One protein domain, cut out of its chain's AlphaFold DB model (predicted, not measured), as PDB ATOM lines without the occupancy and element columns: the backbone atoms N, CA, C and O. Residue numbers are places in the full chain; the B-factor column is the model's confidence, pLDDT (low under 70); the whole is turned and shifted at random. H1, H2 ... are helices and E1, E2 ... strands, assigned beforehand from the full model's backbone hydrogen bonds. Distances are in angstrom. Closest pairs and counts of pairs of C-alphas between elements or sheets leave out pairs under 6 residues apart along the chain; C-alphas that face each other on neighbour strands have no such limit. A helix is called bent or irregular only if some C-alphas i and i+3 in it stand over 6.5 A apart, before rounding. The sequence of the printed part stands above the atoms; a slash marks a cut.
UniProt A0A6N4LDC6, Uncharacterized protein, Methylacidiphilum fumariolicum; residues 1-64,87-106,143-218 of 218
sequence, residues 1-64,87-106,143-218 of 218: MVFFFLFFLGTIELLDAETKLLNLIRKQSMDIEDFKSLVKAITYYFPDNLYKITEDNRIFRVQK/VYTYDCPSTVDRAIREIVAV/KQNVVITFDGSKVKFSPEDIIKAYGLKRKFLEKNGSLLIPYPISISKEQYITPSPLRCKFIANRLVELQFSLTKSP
ATOM      1  N   MET A   1     -42.434 -17.625 -42.006       46.25
ATOM      2  CA  MET A   1     -41.122 -18.067 -42.537       46.25
ATOM      3  C   MET A   1     -41.218 -18.936 -43.793       46.25
ATOM      4  O   MET A   1     -40.406 -18.730 -44.677       46.25
ATOM      5  N   VAL A   2     -42.202 -19.833 -43.946       48.28
ATOM      6  CA  VAL A   2     -42.300 -20.741 -45.118       48.28
ATOM      7  C   VAL A   2     -42.478 -20.015 -46.470       48.28
ATOM      8  O   VAL A   2     -41.850 -20.391 -47.454       48.28
ATOM      9  N   PHE A   3     -43.237 -18.912 -46.517       37.94
ATOM     10  CA  PHE A   3     -43.436 -18.118 -47.745       37.94
ATOM     11  C   PHE A   3     -42.167 -17.418 -48.264       37.94
ATOM     12  O   PHE A   3     -41.994 -17.285 -49.472       37.94
ATOM     13  N   PHE A   4     -41.254 -17.010 -47.375       40.22
ATOM     14  CA  PHE A   4     -39.994 -16.368 -47.771       40.22
ATOM     15  C   PHE A   4     -39.017 -17.363 -48.410       40.22
ATOM     16  O   PHE A   4     -38.331 -17.008 -49.364       40.22
ATOM     17  N   PHE A   5     -38.992 -18.616 -47.940       43.16
ATOM     18  CA  PHE A   5     -38.144 -19.666 -48.515       43.16
ATOM     19  C   PHE A   5     -38.633 -20.130 -49.891       43.16
ATOM     20  O   PHE A   5     -37.811 -20.319 -50.782       43.16
ATOM     21  N   LEU A   6     -39.949 -20.253 -50.095       43.84
ATOM     22  CA  LEU A   6     -40.521 -20.606 -51.402       43.84
ATOM     23  C   LEU A   6     -40.267 -19.519 -52.456       43.84
ATOM     24  O   LEU A   6     -39.944 -19.836 -53.598       43.84
ATOM     25  N   PHE A   7     -40.348 -18.242 -52.065       44.72
ATOM     26  CA  PHE A   7     -40.007 -17.129 -52.951       44.72
ATOM     27  C   PHE A   7     -38.514 -17.137 -53.319       44.72
ATOM     28  O   PHE A   7     -38.176 -17.017 -54.494       44.72
ATOM     29  N   PHE A   8     -37.625 -17.362 -52.342       46.25
ATOM     30  CA  PHE A   8     -36.177 -17.447 -52.573       46.25
ATOM     31  C   PHE A   8     -35.784 -18.624 -53.481       46.25
ATOM     32  O   PHE A   8     -35.007 -18.446 -54.419       46.25
ATOM     33  N   LEU A   9     -36.355 -19.810 -53.248       49.66
ATOM     34  CA  LEU A   9     -36.138 -20.994 -54.086       49.66
ATOM     35  C   LEU A   9     -36.602 -20.752 -55.527       49.66
ATOM     36  O   LEU A   9     -35.830 -20.975 -56.457       49.66
ATOM     37  N   GLY A  10     -37.802 -20.187 -55.706       47.62
ATOM     38  CA  GLY A  10     -38.325 -19.846 -57.029       47.62
ATOM     39  C   GLY A  10     -37.464 -18.825 -57.782       47.62
ATOM     40  O   GLY A  10     -37.321 -18.926 -58.997       47.62
ATOM     41  N   THR A  11     -36.842 -17.868 -57.081       56.31
ATOM     42  CA  THR A  11     -35.915 -16.905 -57.705       56.31
ATOM     43  C   THR A  11     -34.558 -17.506 -58.071       56.31
ATOM     44  O   THR A  11     -34.025 -17.172 -59.127       56.31
ATOM     45  N   ILE A  12     -34.008 -18.410 -57.250       59.44
ATOM     46  CA  ILE A  12     -32.716 -19.063 -57.519       59.44
ATOM     47  C   ILE A  12     -32.830 -20.007 -58.719       59.44
ATOM     48  O   ILE A  12     -31.979 -19.978 -59.606       59.44
ATOM     49  N   GLU A  13     -33.897 -20.808 -58.779       56.84
ATOM     50  CA  GLU A  13     -34.140 -21.723 -59.902       56.84
ATOM     51  C   GLU A  13     -34.310 -20.975 -61.232       56.84
ATOM     52  O   GLU A  13     -33.865 -21.455 -62.276       56.84
ATOM     53  N   LEU A  14     -34.902 -19.778 -61.192       56.44
ATOM     54  CA  LEU A  14     -35.037 -18.904 -62.357       56.44
ATOM     55  C   LEU A  14     -33.687 -18.408 -62.875       56.44
ATOM     56  O   LEU A  14     -33.411 -18.491 -64.071       56.44
ATOM     57  N   LEU A  15     -32.859 -17.895 -61.961       60.34
ATOM     58  CA  LEU A  15     -31.563 -17.298 -62.277       60.34
ATOM     59  C   LEU A  15     -30.594 -18.351 -62.838       60.34
ATOM     60  O   LEU A  15     -29.828 -18.102 -63.774       60.34
ATOM     61  N   ASP A  16     -30.660 -19.564 -62.285       66.50
ATOM     62  CA  ASP A  16     -29.899 -20.719 -62.752       66.50
ATOM     63  C   ASP A  16     -30.353 -21.161 -64.157       66.50
ATOM     64  O   ASP A  16     -29.522 -21.417 -65.035       66.50
ATOM     65  N   ALA A  17     -31.663 -21.182 -64.424       62.12
ATOM     66  CA  ALA A  17     -32.198 -21.515 -65.744       62.12
ATOM     67  C   ALA A  17     -31.815 -20.492 -66.829       62.12
ATOM     68  O   ALA A  17     -31.442 -20.879 -67.942       62.12
ATOM     69  N   GLU A  18     -31.856 -19.202 -66.498       66.50
ATOM     70  CA  GLU A  18     -31.401 -18.116 -67.367       66.50
ATOM     71  C   GLU A  18     -29.918 -18.270 -67.718       66.50
ATOM     72  O   GLU A  18     -29.547 -18.301 -68.896       66.50
ATOM     73  N   THR A  19     -29.073 -18.461 -66.704       71.81
ATOM     74  CA  THR A  19     -27.627 -18.636 -66.885       71.81
ATOM     75  C   THR A  19     -27.319 -19.860 -67.751       71.81
ATOM     76  O   THR A  19     -26.488 -19.796 -68.663       71.81
ATOM     77  N   LYS A  20     -28.027 -20.975 -67.530       76.31
ATOM     78  CA  LYS A  20     -27.887 -22.204 -68.326       76.31
ATOM     79  C   LYS A  20     -28.237 -21.985 -69.792       76.31
ATOM     80  O   LYS A  20     -27.472 -22.404 -70.661       76.31
ATOM     81  N   LEU A  21     -29.348 -21.308 -70.081       77.00
ATOM     82  CA  LEU A  21     -29.723 -21.008 -71.459       77.00
ATOM     83  C   LEU A  21     -28.695 -20.093 -72.128       77.00
ATOM     84  O   LEU A  21     -28.260 -20.383 -73.241       77.00
ATOM     85  N   LEU A  22     -28.300 -19.001 -71.473       79.62
ATOM     86  CA  LEU A  22     -27.322 -18.065 -72.028       79.62
ATOM     87  C   LEU A  22     -26.007 -18.767 -72.363       79.62
ATOM     88  O   LEU A  22     -25.427 -18.524 -73.424       79.62
ATOM     89  N   ASN A  23     -25.565 -19.676 -71.494       84.69
ATOM     90  CA  ASN A  23     -24.383 -20.492 -71.737       84.69
ATOM     91  C   ASN A  23     -24.565 -21.403 -72.956       84.69
ATOM     92  O   ASN A  23     -23.667 -21.460 -73.794       84.69
ATOM     93  N   LEU A  24     -25.727 -22.047 -73.114       86.75
ATOM     94  CA  LEU A  24     -26.040 -22.870 -74.289       86.75
ATOM     95  C   LEU A  24     -26.090 -22.047 -75.586       86.75
ATOM     96  O   LEU A  24     -25.542 -22.477 -76.599       86.75
ATOM     97  N   ILE A  25     -26.670 -20.843 -75.554       86.88
ATOM     98  CA  ILE A  25     -26.715 -19.920 -76.702       86.88
ATOM     99  C   ILE A  25     -25.308 -19.502 -77.134       86.88
ATOM    100  O   ILE A  25     -25.051 -19.320 -78.324       86.88
ATOM    101  N   ARG A  26     -24.386 -19.349 -76.181       87.81
ATOM    102  CA  ARG A  26     -23.007 -18.909 -76.432       87.81
ATOM    103  C   ARG A  26     -22.071 -20.038 -76.876       87.81
ATOM    104  O   ARG A  26     -20.941 -19.736 -77.257       87.81
ATOM    105  N   LYS A  27     -22.500 -21.305 -76.849       91.75
ATOM    106  CA  LYS A  27     -21.639 -22.440 -77.209       91.75
ATOM    107  C   LYS A  27     -21.276 -22.453 -78.697       91.75
ATOM    108  O   LYS A  27     -22.129 -22.314 -79.574       91.75
ATOM    109  N   GLN A  28     -19.996 -22.708 -78.969       93.06
ATOM    110  CA  GLN A  28     -19.467 -22.861 -80.328       93.06
ATOM    111  C   GLN A  28     -19.929 -24.161 -80.995       93.06
ATOM    112  O   GLN A  28     -20.230 -24.170 -82.182       93.06
ATOM    113  N   SER A  29     -19.995 -25.255 -80.236       94.00
ATOM    114  CA  SER A  29     -20.482 -26.557 -80.700       94.00
ATOM    115  C   SER A  29     -21.462 -27.153 -79.705       94.00
ATOM    116  O   SER A  29     -21.334 -26.886 -78.511       94.00
ATOM    117  N   MET A  30     -22.382 -27.984 -80.189       93.94
ATOM    118  CA  MET A  30     -23.413 -28.621 -79.372       93.94
ATOM    119  C   MET A  30     -23.344 -30.142 -79.505       93.94
ATOM    120  O   MET A  30     -23.332 -30.670 -80.620       93.94
ATOM    121  N   ASP A  31     -23.296 -30.835 -78.371       94.81
ATOM    122  CA  ASP A  31     -23.436 -32.288 -78.292       94.81
ATOM    123  C   ASP A  31     -24.852 -32.699 -77.836       94.81
ATOM    124  O   ASP A  31     -25.752 -31.867 -77.688       94.81
ATOM    125  N   ILE A  32     -25.078 -34.005 -77.678       93.06
ATOM    126  CA  ILE A  32     -26.399 -34.536 -77.328       93.06
ATOM    127  C   ILE A  32     -26.832 -34.173 -75.898       93.06
ATOM    128  O   ILE A  32     -28.026 -34.010 -75.648       93.06
ATOM    129  N   GLU A  33     -25.895 -34.013 -74.962       92.56
ATOM    130  CA  GLU A  33     -26.206 -33.638 -73.577       92.56
ATOM    131  C   GLU A  33     -26.535 -32.145 -73.475       92.56
ATOM    132  O   GLU A  33     -27.469 -31.750 -72.766       92.56
ATOM    133  N   ASP A  34     -25.857 -31.320 -74.268       92.69
ATOM    134  CA  ASP A  34     -26.213 -29.919 -74.466       92.69
ATOM    135  C   ASP A  34     -27.600 -29.775 -75.087       92.69
ATOM    136  O   ASP A  34     -28.397 -28.958 -74.629       92.69
ATOM    137  N   PHE A  35     -27.921 -30.599 -76.088       90.81
ATOM    138  CA  PHE A  35     -29.247 -30.617 -76.697       90.81
ATOM    139  C   PHE A  35     -30.336 -31.015 -75.691       90.81
ATOM    140  O   PHE A  35     -31.363 -30.339 -75.600       90.81
ATOM    141  N   LYS A  36     -30.110 -32.051 -74.874       87.75
ATOM    142  CA  LYS A  36     -31.031 -32.414 -73.782       87.75
ATOM    143  C   LYS A  36     -31.214 -31.267 -72.795       87.75
ATOM    144  O   LYS A  36     -32.340 -30.975 -72.385       87.75
ATOM    145  N   SER A  37     -30.115 -30.610 -72.435       85.75
ATOM    146  CA  SER A  37     -30.118 -29.467 -71.524       85.75
ATOM    147  C   SER A  37     -30.878 -28.284 -72.116       85.75
ATOM    148  O   SER A  37     -31.657 -27.662 -71.402       85.75
ATOM    149  N   LEU A  38     -30.734 -28.027 -73.418       85.81
ATOM    150  CA  LEU A  38     -31.486 -27.015 -74.156       85.81
ATOM    151  C   LEU A  38     -32.980 -27.331 -74.154       85.81
ATOM    152  O   LEU A  38     -33.779 -26.498 -73.740       85.81
ATOM    153  N   VAL A  39     -33.364 -28.551 -74.535       82.31
ATOM    154  CA  VAL A  39     -34.764 -28.995 -74.521       82.31
ATOM    155  C   VAL A  39     -35.373 -28.850 -73.125       82.31
ATOM    156  O   VAL A  39     -36.506 -28.386 -73.002       82.31
ATOM    157  N   LYS A  40     -34.626 -29.195 -72.070       78.50
ATOM    158  CA  LYS A  40     -35.070 -29.040 -70.680       78.50
ATOM    159  C   LYS A  40     -35.186 -27.568 -70.279       78.50
ATOM    160  O   LYS A  40     -36.229 -27.171 -69.768       78.50
ATOM    161  N   ALA A  41     -34.148 -26.768 -70.525       75.88
ATOM    162  CA  ALA A  41     -34.120 -25.338 -70.220       75.88
ATOM    163  C   ALA A  41     -35.330 -24.632 -70.845       75.88
ATOM    164  O   ALA A  41     -36.019 -23.830 -70.224       75.88
ATOM    165  N   ILE A  42     -35.631 -25.014 -72.075       72.62
ATOM    166  CA  ILE A  42     -36.701 -24.419 -72.837       72.62
ATOM    167  C   ILE A  42     -38.069 -24.937 -72.395       72.62
ATOM    168  O   ILE A  42     -38.958 -24.157 -72.090       72.62
ATOM    169  N   THR A  43     -38.250 -26.244 -72.259       68.62
ATOM    170  CA  THR A  43     -39.558 -26.807 -71.894       68.62
ATOM    171  C   THR A  43     -40.020 -26.387 -70.499       68.62
ATOM    172  O   THR A  43     -41.191 -26.071 -70.317       68.62
ATOM    173  N   TYR A  44     -39.116 -26.397 -69.517       65.94
ATOM    174  CA  TYR A  44     -39.479 -26.173 -68.115       65.94
ATOM    175  C   TYR A  44     -39.448 -24.703 -67.717       65.94
ATOM    176  O   TYR A  44     -40.205 -24.300 -66.841       65.94
ATOM    177  N   TYR A  45     -38.585 -23.903 -68.348       61.47
ATOM    178  CA  TYR A  45     -38.350 -22.537 -67.896       61.47
ATOM    179  C   TYR A  45     -38.783 -21.478 -68.912       61.47
ATOM    180  O   TYR A  45     -39.028 -20.354 -68.491       61.47
ATOM    181  N   PHE A  46     -38.951 -21.767 -70.212       59.62
ATOM    182  CA  PHE A  46     -39.356 -20.720 -71.169       59.62
ATOM    183  C   PHE A  46     -40.781 -20.165 -71.043       59.62
ATOM    184  O   PHE A  46     -40.902 -18.963 -71.304       59.62
ATOM    185  N   PRO A  47     -41.840 -20.929 -70.686       57.31
ATOM    186  CA  PRO A  47     -43.206 -20.419 -70.827       57.31
ATOM    187  C   PRO A  47     -43.487 -19.140 -70.022       57.31
ATOM    188  O   PRO A  47     -44.305 -18.330 -70.452       57.31
ATOM    189  N   ASP A  48     -42.774 -18.921 -68.913       56.28
ATOM    190  CA  ASP A  48     -42.895 -17.706 -68.095       56.28
ATOM    191  C   ASP A  48     -41.605 -16.850 -68.038       56.28
ATOM    192  O   ASP A  48     -41.661 -15.709 -67.573       56.28
ATOM    193  N   ASN A  49     -40.451 -17.333 -68.537       57.03
ATOM    194  CA  ASN A  49     -39.160 -16.631 -68.387       57.03
ATOM    195  C   ASN A  49     -38.553 -16.063 -69.664       57.03
ATOM    196  O   ASN A  49     -37.608 -15.291 -69.551       57.03
ATOM    197  N   LEU A  50     -39.067 -16.377 -70.858       60.72
ATOM    198  CA  LEU A  50     -38.526 -15.807 -72.103       60.72
ATOM    199  C   LEU A  50     -38.500 -14.275 -72.028       60.72
ATOM    200  O   LEU A  50     -37.468 -13.662 -72.270       60.72
ATOM    201  N   TYR A  51     -39.596 -13.687 -71.541       58.09
ATOM    202  CA  TYR A  51     -39.706 -12.262 -71.245       58.09
ATOM    203  C   TYR A  51     -38.592 -11.754 -70.312       58.09
ATOM    204  O   TYR A  51     -37.884 -10.818 -70.676       58.09
ATOM    205  N   LYS A  52     -38.376 -12.406 -69.162       58.75
ATOM    206  CA  LYS A  52     -37.346 -12.017 -68.179       58.75
ATOM    207  C   LYS A  52     -35.930 -12.121 -68.753       58.75
ATOM    208  O   LYS A  52     -35.188 -11.149 -68.748       58.75
ATOM    209  N   ILE A  53     -35.617 -13.251 -69.389       58.84
ATOM    210  CA  ILE A  53     -34.328 -13.497 -70.054       58.84
ATOM    211  C   ILE A  53     -34.057 -12.435 -71.135       58.84
ATOM    212  O   ILE A  53     -32.912 -12.006 -71.319       58.84
ATOM    213  N   THR A  54     -35.101 -12.006 -71.860       60.47
ATOM    214  CA  THR A  54     -34.984 -10.980 -72.905       60.47
ATOM    215  C   THR A  54     -34.799  -9.566 -72.353       60.47
ATOM    216  O   THR A  54     -34.017  -8.810 -72.933       60.47
ATOM    217  N   GLU A  55     -35.467  -9.207 -71.250       62.34
ATOM    218  CA  GLU A  55     -35.343  -7.877 -70.636       62.34
ATOM    219  C   GLU A  55     -33.981  -7.674 -69.964       62.34
ATOM    220  O   GLU A  55     -33.361  -6.625 -70.165       62.34
ATOM    221  N   ASP A  56     -33.475  -8.690 -69.259       60.81
ATOM    222  CA  ASP A  56     -32.275  -8.551 -68.431       60.81
ATOM    223  C   ASP A  56     -30.972  -8.574 -69.252       60.81
ATOM    224  O   ASP A  56     -30.046  -7.809 -68.978       60.81
ATOM    225  N   ASN A  57     -30.900  -9.370 -70.328       63.53
ATOM    226  CA  ASN A  57     -29.655  -9.520 -71.102       63.53
ATOM    227  C   ASN A  57     -29.612  -8.743 -72.421       63.53
ATOM    228  O   ASN A  57     -28.554  -8.690 -73.053       63.53
ATOM    229  N   ARG A  58     -30.741  -8.184 -72.883       69.38
ATOM    230  CA  ARG A  58     -30.870  -7.411 -74.143       69.38
ATOM    231  C   ARG A  58     -30.343  -8.098 -75.416       69.38
ATOM    232  O   ARG A  58     -30.151  -7.442 -76.436       69.38
ATOM    233  N   ILE A  59     -30.100  -9.410 -75.388       79.00
ATOM    234  CA  ILE A  59     -29.577 -10.165 -76.544       79.00
ATOM    235  C   ILE A  59     -30.688 -10.436 -77.569       79.00
ATOM    236  O   ILE A  59     -30.424 -10.661 -78.747       79.00
ATOM    237  N   PHE A  60     -31.940 -10.408 -77.115       83.94
ATOM    238  CA  PHE A  60     -33.110 -10.566 -77.959       83.94
ATOM    239  C   PHE A  60     -33.673  -9.202 -78.348       83.94
ATOM    240  O   PHE A  60     -33.869  -8.322 -77.511       83.94
ATOM    241  N   ARG A  61     -34.019  -9.061 -79.623       88.00
ATOM    242  CA  ARG A  61     -34.879  -7.981 -80.106       88.00
ATOM    243  C   ARG A  61     -36.327  -8.351 -79.820       88.00
ATOM    244  O   ARG A  61     -36.729  -9.478 -80.097       88.00
ATOM    245  N   VAL A  62     -37.107  -7.403 -79.307       87.75
ATOM    246  CA  VAL A  62     -38.502  -7.634 -78.908       87.75
ATOM    247  C   VAL A  62     -39.437  -6.748 -79.721       87.75
ATOM    248  O   VAL A  62     -39.264  -5.531 -79.768       87.75
ATOM    249  N   GLN A  63     -40.451  -7.350 -80.337       88.88
ATOM    250  CA  GLN A  63     -41.522  -6.650 -81.046       88.88
ATOM    251  C   GLN A  63     -42.865  -6.989 -80.399       88.88
ATOM    252  O   GLN A  63     -43.264  -8.153 -80.359       88.88
ATOM    253  N   LYS A  64     -43.562  -5.971 -79.888       89.31
ATOM    254  CA  LYS A  64     -44.855  -6.119 -79.209       89.31
ATOM    255  C   LYS A  64     -45.980  -5.646 -80.130       89.31
ATOM    256  O   LYS A  64     -45.926  -4.545 -80.670       89.31
ATOM    257  N   VAL A  87     -42.997 -10.966 -80.219       89.50
ATOM    258  CA  VAL A  87     -41.988 -11.701 -80.987       89.50
ATOM    259  C   VAL A  87     -40.619 -11.361 -80.419       89.50
ATOM    260  O   VAL A  87     -40.266 -10.185 -80.336       89.50
ATOM    261  N   TYR A  88     -39.864 -12.386 -80.044       87.81
ATOM    262  CA  TYR A  88     -38.504 -12.283 -79.535       87.81
ATOM    263  C   TYR A  88     -37.571 -12.937 -80.544       87.81
ATOM    264  O   TYR A  88     -37.766 -14.096 -80.905       87.81
ATOM    265  N   THR A  89     -36.560 -12.199 -80.987       90.44
ATOM    266  CA  THR A  89     -35.596 -12.667 -81.985       90.44
ATOM    267  C   THR A  89     -34.186 -12.483 -81.459       90.44
ATOM    268  O   THR A  89     -33.763 -11.356 -81.201       90.44
ATOM    269  N   TYR A  90     -33.458 -13.581 -81.329       89.31
ATOM    270  CA  TYR A  90     -32.010 -13.579 -81.171       89.31
ATOM    271  C   TYR A  90     -31.382 -13.968 -82.500       89.31
ATOM    272  O   TYR A  90     -31.714 -15.023 -83.034       89.31
ATOM    273  N   ASP A  91     -30.433 -13.156 -82.961       90.69
ATOM    274  CA  ASP A  91     -29.543 -13.495 -84.066       90.69
ATOM    275  C   ASP A  91     -28.116 -13.581 -83.532       90.69
ATOM    276  O   ASP A  91     -27.616 -12.652 -82.886       90.69
ATOM    277  N   CYS A  92     -27.433 -14.684 -83.820       89.44
ATOM    278  CA  CYS A  92     -26.007 -14.782 -83.572       89.44
ATOM    279  C   CYS A  92     -25.274 -13.764 -84.459       89.44
ATOM    280  O   CYS A  92     -25.472 -13.774 -85.679       89.44
ATOM    281  N   PRO A  93     -24.392 -12.916 -83.896       85.56
ATOM    282  CA  PRO A  93     -23.567 -12.031 -84.703       85.56
ATOM    283  C   PRO A  93     -22.758 -12.839 -85.721       85.56
ATOM    284  O   PRO A  93     -22.153 -13.850 -85.367       85.56
ATOM    285  N   SER A  94     -22.720 -12.386 -86.975       78.81
ATOM    286  CA  SER A  94     -22.061 -13.100 -88.082       78.81
ATOM    287  C   SER A  94     -20.561 -13.324 -87.874       78.81
ATOM    288  O   SER A  94     -19.981 -14.214 -88.487       78.81
ATOM    289  N   THR A  95     -19.934 -12.521 -87.015       80.81
ATOM    290  CA  THR A  95     -18.517 -12.607 -86.647       80.81
ATOM    291  C   THR A  95     -18.228 -13.662 -85.581       80.81
ATOM    292  O   THR A  95     -17.062 -13.927 -85.296       80.81
ATOM    293  N   VAL A  96     -19.260 -14.251 -84.972       84.19
ATOM    294  CA  VAL A  96     -19.113 -15.207 -83.876       84.19
ATOM    295  C   VAL A  96     -19.568 -16.582 -84.334       84.19
ATOM    296  O   VAL A  96     -20.688 -16.780 -84.796       84.19
ATOM    297  N   ASP A  97     -18.679 -17.545 -84.162       87.31
ATOM    298  CA  ASP A  97     -18.906 -18.932 -84.526       87.31
ATOM    299  C   ASP A  97     -19.673 -19.651 -83.402       87.31
ATOM    300  O   ASP A  97     -19.115 -19.910 -82.332       87.31
ATOM    301  N   ARG A  98     -20.972 -19.919 -83.602       91.75
ATOM    302  CA  ARG A  98     -21.854 -20.551 -82.603       91.75
ATOM    303  C   ARG A  98     -22.723 -21.646 -83.199       91.75
ATOM    304  O   ARG A  98     -23.130 -21.574 -84.355       91.75
ATOM    305  N   ALA A  99     -23.071 -22.620 -82.362       93.56
ATOM    306  CA  ALA A  99     -23.962 -23.706 -82.752       93.56
ATOM    307  C   ALA A  99     -25.404 -23.227 -82.966       93.56
ATOM    308  O   ALA A  99     -26.063 -23.692 -83.890       93.56
ATOM    309  N   ILE A 100     -25.892 -22.291 -82.143       93.50
ATOM    310  CA  ILE A 100     -27.202 -21.653 -82.329       93.50
ATOM    311  C   ILE A 100     -27.020 -20.364 -83.130       93.50
ATOM    312  O   ILE A 100     -26.339 -19.440 -82.677       93.50
ATOM    313  N   ARG A 101     -27.667 -20.291 -84.297       94.88
ATOM    314  CA  ARG A 101     -27.620 -19.119 -85.181       94.88
ATOM    315  C   ARG A 101     -28.766 -18.157 -84.937       94.88
ATOM    316  O   ARG A 101     -28.546 -16.956 -84.991       94.88
ATOM    317  N   GLU A 102     -29.955 -18.676 -84.666       93.81
ATOM    318  CA  GLU A 102     -31.153 -17.860 -84.486       93.81
ATOM    319  C   GLU A 102     -32.100 -18.523 -83.486       93.81
ATOM    320  O   GLU A 102     -32.210 -19.750 -83.440       93.81
ATOM    321  N   ILE A 103     -32.790 -17.710 -82.688       90.88
ATOM    322  CA  ILE A 103     -33.946 -18.137 -81.898       90.88
ATOM    323  C   ILE A 103     -35.075 -17.153 -82.170       90.88
ATOM    324  O   ILE A 103     -34.934 -15.960 -81.903       90.88
ATOM    325  N   VAL A 104     -36.212 -17.668 -82.630       90.75
ATOM    326  CA  VAL A 104     -37.457 -16.915 -82.769       90.75
ATOM    327  C   VAL A 104     -38.488 -17.506 -81.827       90.75
ATOM    328  O   VAL A 104     -38.885 -18.660 -81.974       90.75
ATOM    329  N   ALA A 105     -38.950 -16.706 -80.875       88.44
ATOM    330  CA  ALA A 105     -40.051 -17.060 -79.995       88.44
ATOM    331  C   ALA A 105     -41.234 -16.121 -80.222       88.44
ATOM    332  O   ALA A 105     -41.073 -14.908 -80.335       88.44
ATOM    333  N   VAL A 106     -42.432 -16.688 -80.292       88.94
ATOM    334  CA  VAL A 106     -43.681 -15.957 -80.479       88.94
ATOM    335  C   VAL A 106     -44.613 -16.301 -79.335       88.94
ATOM    336  O   VAL A 106     -45.161 -17.404 -79.298       88.94
ATOM    337  N   LYS A 143     -50.376 -19.108 -75.717       85.44
ATOM    338  CA  LYS A 143     -49.680 -19.974 -76.663       85.44
ATOM    339  C   LYS A 143     -48.305 -19.402 -76.954       85.44
ATOM    340  O   LYS A 143     -48.192 -18.247 -77.339       85.44
ATOM    341  N   GLN A 144     -47.274 -20.219 -76.828       84.75
ATOM    342  CA  GLN A 144     -45.911 -19.870 -77.199       84.75
ATOM    343  C   GLN A 144     -45.453 -20.811 -78.308       84.75
ATOM    344  O   GLN A 144     -45.673 -22.014 -78.217       84.75
ATOM    345  N   ASN A 145     -44.835 -20.278 -79.358       88.50
ATOM    346  CA  ASN A 145     -44.183 -21.076 -80.397       88.50
ATOM    347  C   ASN A 145     -42.724 -20.652 -80.467       88.50
ATOM    348  O   ASN A 145     -42.444 -19.455 -80.498       88.50
ATOM    349  N   VAL A 146     -41.807 -21.608 -80.515       87.38
ATOM    350  CA  VAL A 146     -40.375 -21.321 -80.568       87.38
ATOM    351  C   VAL A 146     -39.743 -22.118 -81.694       87.38
ATOM    352  O   VAL A 146     -40.025 -23.304 -81.876       87.38
ATOM    353  N   VAL A 147     -38.871 -21.441 -82.429       92.44
ATOM    354  CA  VAL A 147     -38.033 -21.991 -83.484       92.44
ATOM    355  C   VAL A 147     -36.588 -21.644 -83.153       92.44
ATOM    356  O   VAL A 147     -36.270 -20.491 -82.868       92.44
ATOM    357  N   ILE A 148     -35.718 -22.646 -83.173       93.12
ATOM    358  CA  ILE A 148     -34.278 -22.488 -82.969       93.12
ATOM    359  C   ILE A 148     -33.580 -23.011 -84.209       93.12
ATOM    360  O   ILE A 148     -33.766 -24.175 -84.565       93.12
ATOM    361  N   THR A 149     -32.759 -22.172 -84.823       96.06
ATOM    362  CA  THR A 149     -31.981 -22.517 -86.011       96.06
ATOM    363  C   THR A 149     -30.526 -22.737 -85.623       96.06
ATOM    364  O   THR A 149     -29.922 -21.932 -84.905       96.06
ATOM    365  N   PHE A 150     -29.945 -23.822 -86.128       95.62
ATOM    366  CA  PHE A 150     -28.587 -24.249 -85.806       95.62
ATOM    367  C   PHE A 150     -27.639 -24.102 -86.995       95.62
ATOM    368  O   PHE A 150     -28.030 -24.232 -88.157       95.62
ATOM    369  N   ASP A 151     -26.355 -23.906 -86.701       94.75
ATOM    370  CA  ASP A 151     -25.296 -24.256 -87.637       94.75
ATOM    371  C   ASP A 151     -25.091 -25.770 -87.568       94.75
ATOM    372  O   ASP A 151     -24.438 -26.297 -86.663       94.75
ATOM    373  N   GLY A 152     -25.645 -26.482 -88.546       92.00
ATOM    374  CA  GLY A 152     -25.573 -27.937 -88.587       92.00
ATOM    375  C   GLY A 152     -24.148 -28.505 -88.623       92.00
ATOM    376  O   GLY A 152     -23.960 -29.668 -88.281       92.00
ATOM    377  N   SER A 153     -23.129 -27.724 -89.009       92.62
ATOM    378  CA  SER A 153     -21.724 -28.166 -88.959       92.62
ATOM    379  C   SER A 153     -21.151 -28.208 -87.537       92.62
ATOM    380  O   SER A 153     -20.152 -28.882 -87.286       92.62
ATOM    381  N   LYS A 154     -21.792 -27.501 -86.603       94.25
ATOM    382  CA  LYS A 154     -21.382 -27.367 -85.200       94.25
ATOM    383  C   LYS A 154     -22.152 -28.284 -84.260       94.25
ATOM    384  O   LYS A 154     -21.827 -28.358 -83.073       94.25
ATOM    385  N   VAL A 155     -23.150 -28.987 -84.786       94.25
ATOM    386  CA  VAL A 155     -23.925 -29.984 -84.057       94.25
ATOM    387  C   VAL A 155     -23.276 -31.354 -84.241       94.25
ATOM    388  O   VAL A 155     -23.165 -31.861 -85.355       94.25
ATOM    389  N   LYS A 156     -22.830 -31.955 -83.136       93.31
ATOM    390  CA  LYS A 156     -22.036 -33.196 -83.115       93.31
ATOM    391  C   LYS A 156     -22.882 -34.436 -82.812       93.31
ATOM    392  O   LYS A 156     -22.418 -35.353 -82.145       93.31
ATOM    393  N   PHE A 157     -24.131 -34.451 -83.264       93.06
ATOM    394  CA  PHE A 157     -25.021 -35.600 -83.122       93.06
ATOM    395  C   PHE A 157     -25.941 -35.734 -84.334       93.06
ATOM    396  O   PHE A 157     -26.230 -34.768 -85.043       93.06
ATOM    397  N   SER A 158     -26.395 -36.959 -84.557       92.06
ATOM    398  CA  SER A 158     -27.262 -37.369 -85.655       92.06
ATOM    399  C   SER A 158     -28.695 -37.644 -85.164       92.06
ATOM    400  O   SER A 158     -28.936 -37.726 -83.953       92.06
ATOM    401  N   PRO A 159     -29.668 -37.846 -86.074       91.81
ATOM    402  CA  PRO A 159     -31.015 -38.267 -85.687       91.81
ATOM    403  C   PRO A 159     -31.028 -39.550 -84.840       91.81
ATOM    404  O   PRO A 159     -31.810 -39.664 -83.899       91.81
ATOM    405  N   GLU A 160     -30.148 -40.510 -85.144       91.69
ATOM    406  CA  GLU A 160     -30.063 -41.788 -84.423       91.69
ATOM    407  C   GLU A 160     -29.589 -41.605 -82.976       91.69
ATOM    408  O   GLU A 160     -30.029 -42.337 -82.089       91.69
ATOM    409  N   ASP A 161     -28.745 -40.606 -82.714       92.50
ATOM    410  CA  ASP A 161     -28.291 -40.290 -81.359       92.50
ATOM    411  C   ASP A 161     -29.440 -39.740 -80.513       92.50
ATOM    412  O   ASP A 161     -29.595 -40.153 -79.365       92.50
ATOM    413  N   ILE A 162     -30.315 -38.903 -81.091       90.50
ATOM    414  CA  ILE A 162     -31.544 -38.455 -80.416       90.50
ATOM    415  C   ILE A 162     -32.477 -39.639 -80.154       90.50
ATOM    416  O   ILE A 162     -32.997 -39.781 -79.046       90.50
ATOM    417  N   ILE A 163     -32.685 -40.508 -81.148       89.44
ATOM    418  CA  ILE A 163     -33.554 -41.683 -81.004       89.44
ATOM    419  C   ILE A 163     -33.092 -42.548 -79.826       89.44
ATOM    420  O   ILE A 163     -33.909 -42.907 -78.978       89.44
ATOM    421  N   LYS A 164     -31.789 -42.830 -79.730       90.44
ATOM    422  CA  LYS A 164     -31.209 -43.581 -78.605       90.44
ATOM    423  C   LYS A 164     -31.335 -42.819 -77.289       90.44
ATOM    424  O   LYS A 164     -31.793 -43.384 -76.301       90.44
ATOM    425  N   ALA A 165     -30.966 -41.540 -77.286       87.19
ATOM    426  CA  ALA A 165     -30.945 -40.692 -76.099       87.19
ATOM    427  C   ALA A 165     -32.316 -40.545 -75.425       87.19
ATOM    428  O   ALA A 165     -32.378 -40.441 -74.202       87.19
ATOM    429  N   TYR A 166     -33.394 -40.538 -76.211       84.69
ATOM    430  CA  TYR A 166     -34.769 -40.397 -75.728       84.69
ATOM    431  C   TYR A 166     -35.556 -41.720 -75.738       84.69
ATOM    432  O   TYR A 166     -36.759 -41.714 -75.487       84.69
ATOM    433  N   GLY A 167     -34.913 -42.857 -76.038       86.56
ATOM    434  CA  GLY A 167     -35.579 -44.166 -76.090       86.56
ATOM    435  C   GLY A 167     -36.712 -44.237 -77.124       86.56
ATOM    436  O   GLY A 167     -37.727 -44.902 -76.906       86.56
ATOM    437  N   LEU A 168     -36.576 -43.516 -78.237       86.88
ATOM    438  CA  LEU A 168     -37.610 -43.401 -79.260       86.88
ATOM    439  C   LEU A 168     -37.599 -44.600 -80.209       86.88
ATOM    440  O   LEU A 168     -36.594 -45.271 -80.431       86.88
ATOM    441  N   LYS A 169     -38.745 -44.843 -80.843       86.81
ATOM    442  CA  LYS A 169     -38.851 -45.783 -81.966       86.81
ATOM    443  C   LYS A 169     -38.535 -45.056 -83.277       86.81
ATOM    444  O   LYS A 169     -39.012 -43.945 -83.486       86.81
ATOM    445  N   ARG A 170     -37.858 -45.714 -84.225       83.50
ATOM    446  CA  ARG A 170     -37.554 -45.138 -85.557       83.50
ATOM    447  C   ARG A 170     -38.768 -44.611 -86.329       83.50
ATOM    448  O   ARG A 170     -38.610 -43.731 -87.157       83.50
ATOM    449  N   LYS A 171     -39.983 -45.082 -86.022       86.75
ATOM    450  CA  LYS A 171     -41.239 -44.564 -86.598       86.75
ATOM    451  C   LYS A 171     -41.468 -43.059 -86.384       86.75
ATOM    452  O   LYS A 171     -42.321 -42.489 -87.050       86.75
ATOM    453  N   PHE A 172     -40.771 -42.445 -85.425       85.88
ATOM    454  CA  PHE A 172     -40.833 -41.007 -85.175       85.88
ATOM    455  C   PHE A 172     -39.955 -40.184 -86.130       85.88
ATOM    456  O   PHE A 172     -40.067 -38.960 -86.148       85.88
ATOM    457  N   LEU A 173     -39.097 -40.842 -86.918       87.88
ATOM    458  CA  LEU A 173     -38.388 -40.231 -88.032       87.88
ATOM    459  C   LEU A 173     -39.332 -40.188 -89.241       87.88
ATOM    460  O   LEU A 173     -39.675 -41.214 -89.830       87.88
ATOM    461  N   GLU A 174     -39.793 -38.992 -89.577       87.75
ATOM    462  CA  GLU A 174     -40.663 -38.735 -90.714       87.75
ATOM    463  C   GLU A 174     -39.914 -38.934 -92.042       87.75
ATOM    464  O   GLU A 174     -38.698 -38.773 -92.141       87.75
ATOM    465  N   LYS A 175     -40.665 -39.213 -93.115       82.31
ATOM    466  CA  LYS A 175     -40.107 -39.394 -94.471       82.31
ATOM    467  C   LYS A 175     -39.351 -38.167 -94.995       82.31
ATOM    468  O   LYS A 175     -38.505 -38.306 -95.869       82.31
ATOM    469  N   ASN A 176     -39.662 -36.979 -94.478       81.88
ATOM    470  CA  ASN A 176     -38.989 -35.725 -94.822       81.88
ATOM    471  C   ASN A 176     -37.655 -35.522 -94.063       81.88
ATOM    472  O   ASN A 176     -37.046 -34.465 -94.199       81.88
ATOM    473  N   GLY A 177     -37.225 -36.493 -93.244       80.56
ATOM    474  CA  GLY A 177     -36.011 -36.412 -92.426       80.56
ATOM    475  C   GLY A 177     -36.181 -35.671 -91.095       80.56
ATOM    476  O   GLY A 177     -35.206 -35.511 -90.361       80.56
ATOM    477  N   SER A 178     -37.392 -35.222 -90.758       88.81
ATOM    478  CA  SER A 178     -37.689 -34.613 -89.459       88.81
ATOM    479  C   SER A 178     -37.909 -35.689 -88.402       88.81
ATOM    480  O   SER A 178     -38.541 -36.707 -88.663       88.81
ATOM    481  N   LEU A 179     -37.423 -35.463 -87.188       91.62
ATOM    482  CA  LEU A 179     -37.638 -36.342 -86.047       91.62
ATOM    483  C   LEU A 179     -38.615 -35.683 -85.075       91.62
ATOM    484  O   LEU A 179     -38.380 -34.564 -84.615       91.62
ATOM    485  N   LEU A 180     -39.690 -36.391 -84.741       90.19
ATOM    486  CA  LEU A 180     -40.607 -35.990 -83.681       90.19
ATOM    487  C   LEU A 180     -40.167 -36.601 -82.351       90.19
ATOM    488  O   LEU A 180     -40.122 -37.820 -82.202       90.19
ATOM    489  N   ILE A 181     -39.889 -35.766 -81.359       85.94
ATOM    490  CA  ILE A 181     -39.680 -36.213 -79.984       85.94
ATOM    491  C   ILE A 181     -41.025 -36.038 -79.263       85.94
ATOM    492  O   ILE A 181     -41.423 -34.901 -78.980       85.94
ATOM    493  N   PRO A 182     -41.776 -37.127 -79.002       77.94
ATOM    494  CA  PRO A 182     -42.925 -37.056 -78.109       77.94
ATOM    495  C   PRO A 182     -42.444 -36.564 -76.743       77.94
ATOM    496  O   PRO A 182     -41.334 -36.892 -76.323       77.94
ATOM    497  N   TYR A 183     -43.247 -35.740 -76.075       70.69
ATOM    498  CA  TYR A 183     -42.788 -35.053 -74.870       70.69
ATOM    499  C   TYR A 183     -42.259 -36.018 -73.805       70.69
ATOM    500  O   TYR A 183     -42.834 -37.097 -73.627       70.69
ATOM    501  N   PRO A 184     -41.189 -35.640 -73.078       54.72
ATOM    502  CA  PRO A 184     -40.756 -36.406 -71.925       54.72
ATOM    503  C   PRO A 184     -41.925 -36.510 -70.937       54.72
ATOM    504  O   PRO A 184     -42.544 -35.513 -70.578       54.72
ATOM    505  N   ILE A 185     -42.211 -37.743 -70.522       47.50
ATOM    506  CA  ILE A 185     -43.380 -38.211 -69.750       47.50
ATOM    507  C   ILE A 185     -43.474 -37.585 -68.331       47.50
ATOM    508  O   ILE A 185     -44.319 -37.962 -67.529       47.50
ATOM    509  N   SER A 186     -42.642 -36.599 -67.993       45.84
ATOM    510  CA  SER A 186     -42.429 -36.123 -66.622       45.84
ATOM    511  C   SER A 186     -42.747 -34.639 -66.404       45.84
ATOM    512  O   SER A 186     -42.038 -33.978 -65.649       45.84
ATOM    513  N   ILE A 187     -43.778 -34.090 -67.047       50.59
ATOM    514  CA  ILE A 187     -44.330 -32.801 -66.602       50.59
ATOM    515  C   ILE A 187     -45.293 -33.120 -65.460       50.59
ATOM    516  O   ILE A 187     -46.201 -33.940 -65.624       50.59
ATOM    517  N   SER A 188     -45.058 -32.543 -64.279       41.53
ATOM    518  CA  SER A 188     -45.982 -32.692 -63.158       41.53
ATOM    519  C   SER A 188     -47.366 -32.204 -63.596       41.53
ATOM    520  O   SER A 188     -47.503 -31.148 -64.212       41.53
ATOM    521  N   LYS A 189     -48.407 -32.983 -63.281       44.25
ATOM    522  CA  LYS A 189     -49.816 -32.698 -63.624       44.25
ATOM    523  C   LYS A 189     -50.327 -31.335 -63.123       44.25
ATOM    524  O   LYS A 189     -51.434 -30.944 -63.461       44.25
ATOM    525  N   GLU A 190     -49.541 -30.642 -62.308       46.59
ATOM    526  CA  GLU A 190     -49.850 -29.351 -61.692       46.59
ATOM    527  C   GLU A 190     -49.630 -28.165 -62.643       46.59
ATOM    528  O   GLU A 190     -50.165 -27.080 -62.418       46.59
ATOM    529  N   GLN A 191     -48.879 -28.350 -63.732       52.31
ATOM    530  CA  GLN A 191     -48.711 -27.329 -64.762       52.31
ATOM    531  C   GLN A 191     -49.696 -27.619 -65.900       52.31
ATOM    532  O   GLN A 191     -49.473 -28.530 -66.690       52.31
ATOM    533  N   TYR A 192     -50.782 -26.842 -66.004       53.78
ATOM    534  CA  TYR A 192     -51.768 -26.858 -67.107       53.78
ATOM    535  C   TYR A 192     -51.163 -26.398 -68.455       53.78
ATOM    536  O   TYR A 192     -51.735 -25.593 -69.186       53.78
ATOM    537  N   ILE A 193     -49.953 -26.849 -68.774       62.69
ATOM    538  CA  ILE A 193     -49.223 -26.550 -69.997       62.69
ATOM    539  C   ILE A 193     -49.261 -27.825 -70.830       62.69
ATOM    540  O   ILE A 193     -48.631 -28.818 -70.483       62.69
ATOM    541  N   THR A 194     -50.009 -27.798 -71.930       60.59
ATOM    542  CA  THR A 194     -50.008 -28.868 -72.928       60.59
ATOM    543  C   THR A 194     -48.913 -28.576 -73.949       60.59
ATOM    544  O   THR A 194     -49.035 -27.621 -74.729       60.59
ATOM    545  N   PRO A 195     -47.836 -29.366 -73.981       66.88
ATOM    546  CA  PRO A 195     -46.767 -29.145 -74.932       66.88
ATOM    547  C   PRO A 195     -47.026 -29.905 -76.240       66.88
ATOM    548  O   PRO A 195     -47.394 -31.081 -76.226       66.88
ATOM    549  N   SER A 196     -46.801 -29.269 -77.389       74.06
ATOM    550  CA  SER A 196     -46.840 -29.950 -78.690       74.06
ATOM    551  C   SER A 196     -45.504 -30.642 -78.958       74.06
ATOM    552  O   SER A 196     -44.512 -29.939 -78.795       74.06
ATOM    553  N   PRO A 197     -45.444 -31.893 -79.468       81.94
ATOM    554  CA  PRO A 197     -44.203 -32.630 -79.749       81.94
ATOM    555  C   PRO A 197     -43.064 -31.773 -80.311       81.94
ATOM    556  O   PRO A 197     -43.289 -30.956 -81.205       81.94
ATOM    557  N   LEU A 198     -41.841 -31.986 -79.818       87.25
ATOM    558  CA  LEU A 198     -40.677 -31.283 -80.349       87.25
ATOM    559  C   LEU A 198     -40.391 -31.831 -81.748       87.25
ATOM    560  O   LEU A 198     -40.276 -33.045 -81.934       87.25
ATOM    561  N   ARG A 199     -40.236 -30.949 -82.727       91.56
ATOM    562  CA  ARG A 199     -39.881 -31.318 -84.094       91.56
ATOM    563  C   ARG A 199     -38.457 -30.872 -84.383       91.56
ATOM    564  O   ARG A 199     -38.164 -29.682 -84.398       91.56
ATOM    565  N   CYS A 200     -37.585 -31.837 -84.634       93.25
ATOM    566  CA  CYS A 200     -36.214 -31.606 -85.071       93.25
ATOM    567  C   CYS A 200     -36.140 -31.787 -86.585       93.25
ATOM    568  O   CYS A 200     -36.554 -32.827 -87.094       93.25
ATOM    569  N   LYS A 201     -35.592 -30.819 -87.314       94.88
ATOM    570  CA  LYS A 201     -35.361 -30.927 -88.756       94.88
ATOM    571  C   LYS A 201     -33.888 -31.191 -89.025       94.88
ATOM    572  O   LYS A 201     -33.022 -30.478 -88.514       94.88
ATOM    573  N   PHE A 202     -33.618 -32.173 -89.877       92.88
ATOM    574  CA  PHE A 202     -32.266 -32.527 -90.287       92.88
ATOM    575  C   PHE A 202     -32.068 -32.333 -91.787       92.88
ATOM    576  O   PHE A 202     -32.945 -32.649 -92.587       92.88
ATOM    577  N   ILE A 203     -30.887 -31.847 -92.170       90.50
ATOM    578  CA  ILE A 203     -30.428 -31.797 -93.563       90.50
ATOM    579  C   ILE A 203     -29.072 -32.489 -93.615       90.50
ATOM    580  O   ILE A 203     -28.163 -32.115 -92.877       90.50
ATOM    581  N   ALA A 204     -28.937 -33.520 -94.455       88.31
ATOM    582  CA  ALA A 204     -27.717 -34.331 -94.545       88.31
ATOM    583  C   ALA A 204     -27.206 -34.804 -93.161       88.31
ATOM    584  O   ALA A 204     -26.028 -34.669 -92.842       88.31
ATOM    585  N   ASN A 205     -28.117 -35.321 -92.322       88.81
ATOM    586  CA  ASN A 205     -27.875 -35.769 -90.938       88.81
ATOM    587  C   ASN A 205     -27.401 -34.692 -89.950       88.81
ATOM    588  O   ASN A 205     -27.021 -35.025 -88.830       88.81
ATOM    589  N   ARG A 206     -27.467 -33.414 -90.321       92.00
ATOM    590  CA  ARG A 206     -27.139 -32.290 -89.441       92.00
ATOM    591  C   ARG A 206     -28.416 -31.636 -88.941       92.00
ATOM    592  O   ARG A 206     -29.297 -31.342 -89.751       92.00
ATOM    593  N   LEU A 207     -28.523 -31.421 -87.631       95.06
ATOM    594  CA  LEU A 207     -29.646 -30.680 -87.059       95.06
ATOM    595  C   LEU A 207     -29.573 -29.239 -87.558       95.06
ATOM    596  O   LEU A 207     -28.557 -28.572 -87.372       95.06
ATOM    597  N   VAL A 208     -30.642 -28.773 -88.193       95.25
ATOM    598  CA  VAL A 208     -30.735 -27.389 -88.678       95.25
ATOM    599  C   VAL A 208     -31.792 -26.594 -87.932       95.25
ATOM    600  O   VAL A 208     -31.689 -25.375 -87.870       95.25
ATOM    601  N   GLU A 209     -32.785 -27.264 -87.349       95.69
ATOM    602  CA  GLU A 209     -33.915 -26.583 -86.729       95.69
ATOM    603  C   GLU A 209     -34.550 -27.430 -85.622       95.69
ATOM    604  O   GLU A 209     -34.681 -28.649 -85.758       95.69
ATOM    605  N   LEU A 210     -34.987 -26.770 -84.553       92.94
ATOM    606  CA  LEU A 210     -35.843 -27.317 -83.505       92.94
ATOM    607  C   LEU A 210     -37.084 -26.428 -83.383       92.94
ATOM    608  O   LEU A 210     -36.955 -25.219 -83.206       92.94
ATOM    609  N   GLN A 211     -38.271 -27.028 -83.439       91.62
ATOM    610  CA  GLN A 211     -39.550 -26.344 -83.270       91.62
ATOM    611  C   GLN A 211     -40.381 -26.988 -82.169       91.62
ATOM    612  O   GLN A 211     -40.427 -28.216 -82.060       91.62
ATOM    613  N   PHE A 212     -41.103 -26.172 -81.406       85.81
ATOM    614  CA  PHE A 212     -42.136 -26.649 -80.492       85.81
ATOM    615  C   PHE A 212     -43.099 -25.522 -80.110       85.81
ATOM    616  O   PHE A 212     -42.831 -24.337 -80.321       85.81
ATOM    617  N   SER A 213     -44.233 -25.918 -79.541       83.19
ATOM    618  CA  SER A 213     -45.273 -25.016 -79.062       83.19
ATOM    619  C   SER A 213     -45.713 -25.419 -77.660       83.19
ATOM    620  O   SER A 213     -45.808 -26.602 -77.336       83.19
ATOM    621  N   LEU A 214     -46.021 -24.429 -76.838       78.00
ATOM    622  CA  LEU A 214     -46.551 -24.595 -75.493       78.00
ATOM    623  C   LEU A 214     -47.911 -23.912 -75.456       78.00
ATOM    624  O   LEU A 214     -48.027 -22.753 -75.854       78.00
ATOM    625  N   THR A 215     -48.939 -24.627 -75.009       75.88
ATOM    626  CA  THR A 215     -50.284 -24.059 -74.853       75.88
ATOM    627  C   THR A 215     -50.701 -24.189 -73.402       75.88
ATOM    628  O   THR A 215     -50.730 -25.292 -72.865       75.88
ATOM    629  N   LYS A 216     -51.006 -23.063 -72.765       72.81
ATOM    630  CA  LYS A 216     -51.625 -23.002 -71.448       72.81
ATOM    631  C   LYS A 216     -53.070 -22.565 -71.638       72.81
ATOM    632  O   LYS A 216     -53.320 -21.443 -72.084       72.81
ATOM    633  N   SER A 217     -53.977 -23.473 -71.315       61.91
ATOM    634  CA  SER A 217     -55.417 -23.231 -71.298       61.91
ATOM    635  C   SER A 217     -55.886 -23.100 -69.842       61.91
ATOM    636  O   SER A 217     -55.212 -23.654 -68.968       61.91
ATOM    637  N   PRO A 218     -56.960 -22.334 -69.578       56.16
ATOM    638  CA  PRO A 218     -57.546 -22.202 -68.244       56.16
ATOM    639  C   PRO A 218     -58.027 -23.537 -67.664       56.16
ATOM    640  O   PRO A 218     -58.349 -24.454 -68.458       56.16
TER     641      PRO A 218
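Overview. This is residues 1 to 64, 87 to 106 and 143 to 218 of the 218 residues of an uncharacterized protein of Methylacidiphilum fumariolicum (UniProt A0A6N4LDC6). A twisted wall of seven strands has its helices over one face and the other face bare; the bent helix H2 covers that face, and the long helix H1 crosses H2, with residues 1 to 12 sticking out. Small H3 sits near the E5 edge, and H2a, H2b and H3 with the sheet make two layers, helices on one face of a sheet. The printed part has 160 residues with three named helices and seven named strands, along the chain H1 H2 E1 E2 E3 E4 H3 E5 E6 E7; the sheet runs E1 E2 E3 E4 E7 E6 E5, all antiparallel. The class is mixed; the whole is compact, with a radius of gyration of the C-alphas of 16.3 A and spans of 54 by 40 by 28 A.

Arrangement. Start at E4, residues 143 to 150, and its antiparallel neighbour E7, residues 206 to 216: N 148 and O 210 are 2.9 A apart. E7 forms a hairpin with E6, residues 193 to 203 (N 211 to O 199, 2.8 A), and E6 another with edge strand E5, residues 179 to 181 (N 181 to O 198, 2.8 A); E5, E6 and E7 are a meander, each strand the antiparallel neighbour of the one before. Beside E4 find E3, residues 100 to 106 (N 104 to O 147, 2.8 A), then E2, residues 87 to 91, in a hairpin with E3 (N 90 to O 103, 2.9 A), then edge strand E1, residues 61 to 64 (N 63 to O 87, 2.8 A). H2, residues 32 to 57, was assigned as one helix by its hydrogen bonds but is bent, C-alphas 44 and 47 being 7.4 A apart; its arms H2a, residues 32 to 44, and H2b, residues 47 to 57, stand about perpendicular at 74 degrees. H2b is irregular, with C-alphas 48 and 51 7.1 A apart. H2a lies over E7 and E6 at a height over the sheet of 11.0 A; H2b, on the same face, lies over E1 at 8.7 A. H1, residues 2 to 26, touches H2a with residues 17 to 24 alone, a hairpin at a steep tilt of 43 degrees, opposite ways; the closest C-alphas, of Ala 17 and Ala 41, are 6.2 A apart. H1 only grazes the sheet, with residues 24 to 26. H3, residues 159 to 165, is on the sheet, over none of its strands. Each O i to N i+4 pair is within hydrogen-bond range in H1, H2a and H3, and 5 of 7 in H2b.

Along the chain. Find C-alpha 2 at (-42.300, -20.741, -45.118); from there H1 runs 36.8 A to C-alpha 26. E6 is 30.6 A long, and E7 runs 31.8 A to C-alpha 216 at (-51.625, -23.002, -71.448).

Size, cuts and confidence. The C-alphas farthest apart, of Met 1 and Lys 175, are 56.2 A apart. Residues 65 to 86 and 107 to 142 are not printed, leaving gaps of 6.5 A and 8.2 A between C-alphas. The links H3 to E5 and E5 to E6 are long. The mean pLDDT of the printed part is 78.0; look for values under 70 at residues 1 to 18, 43 to 58, 184 to 195 and 217 to 218.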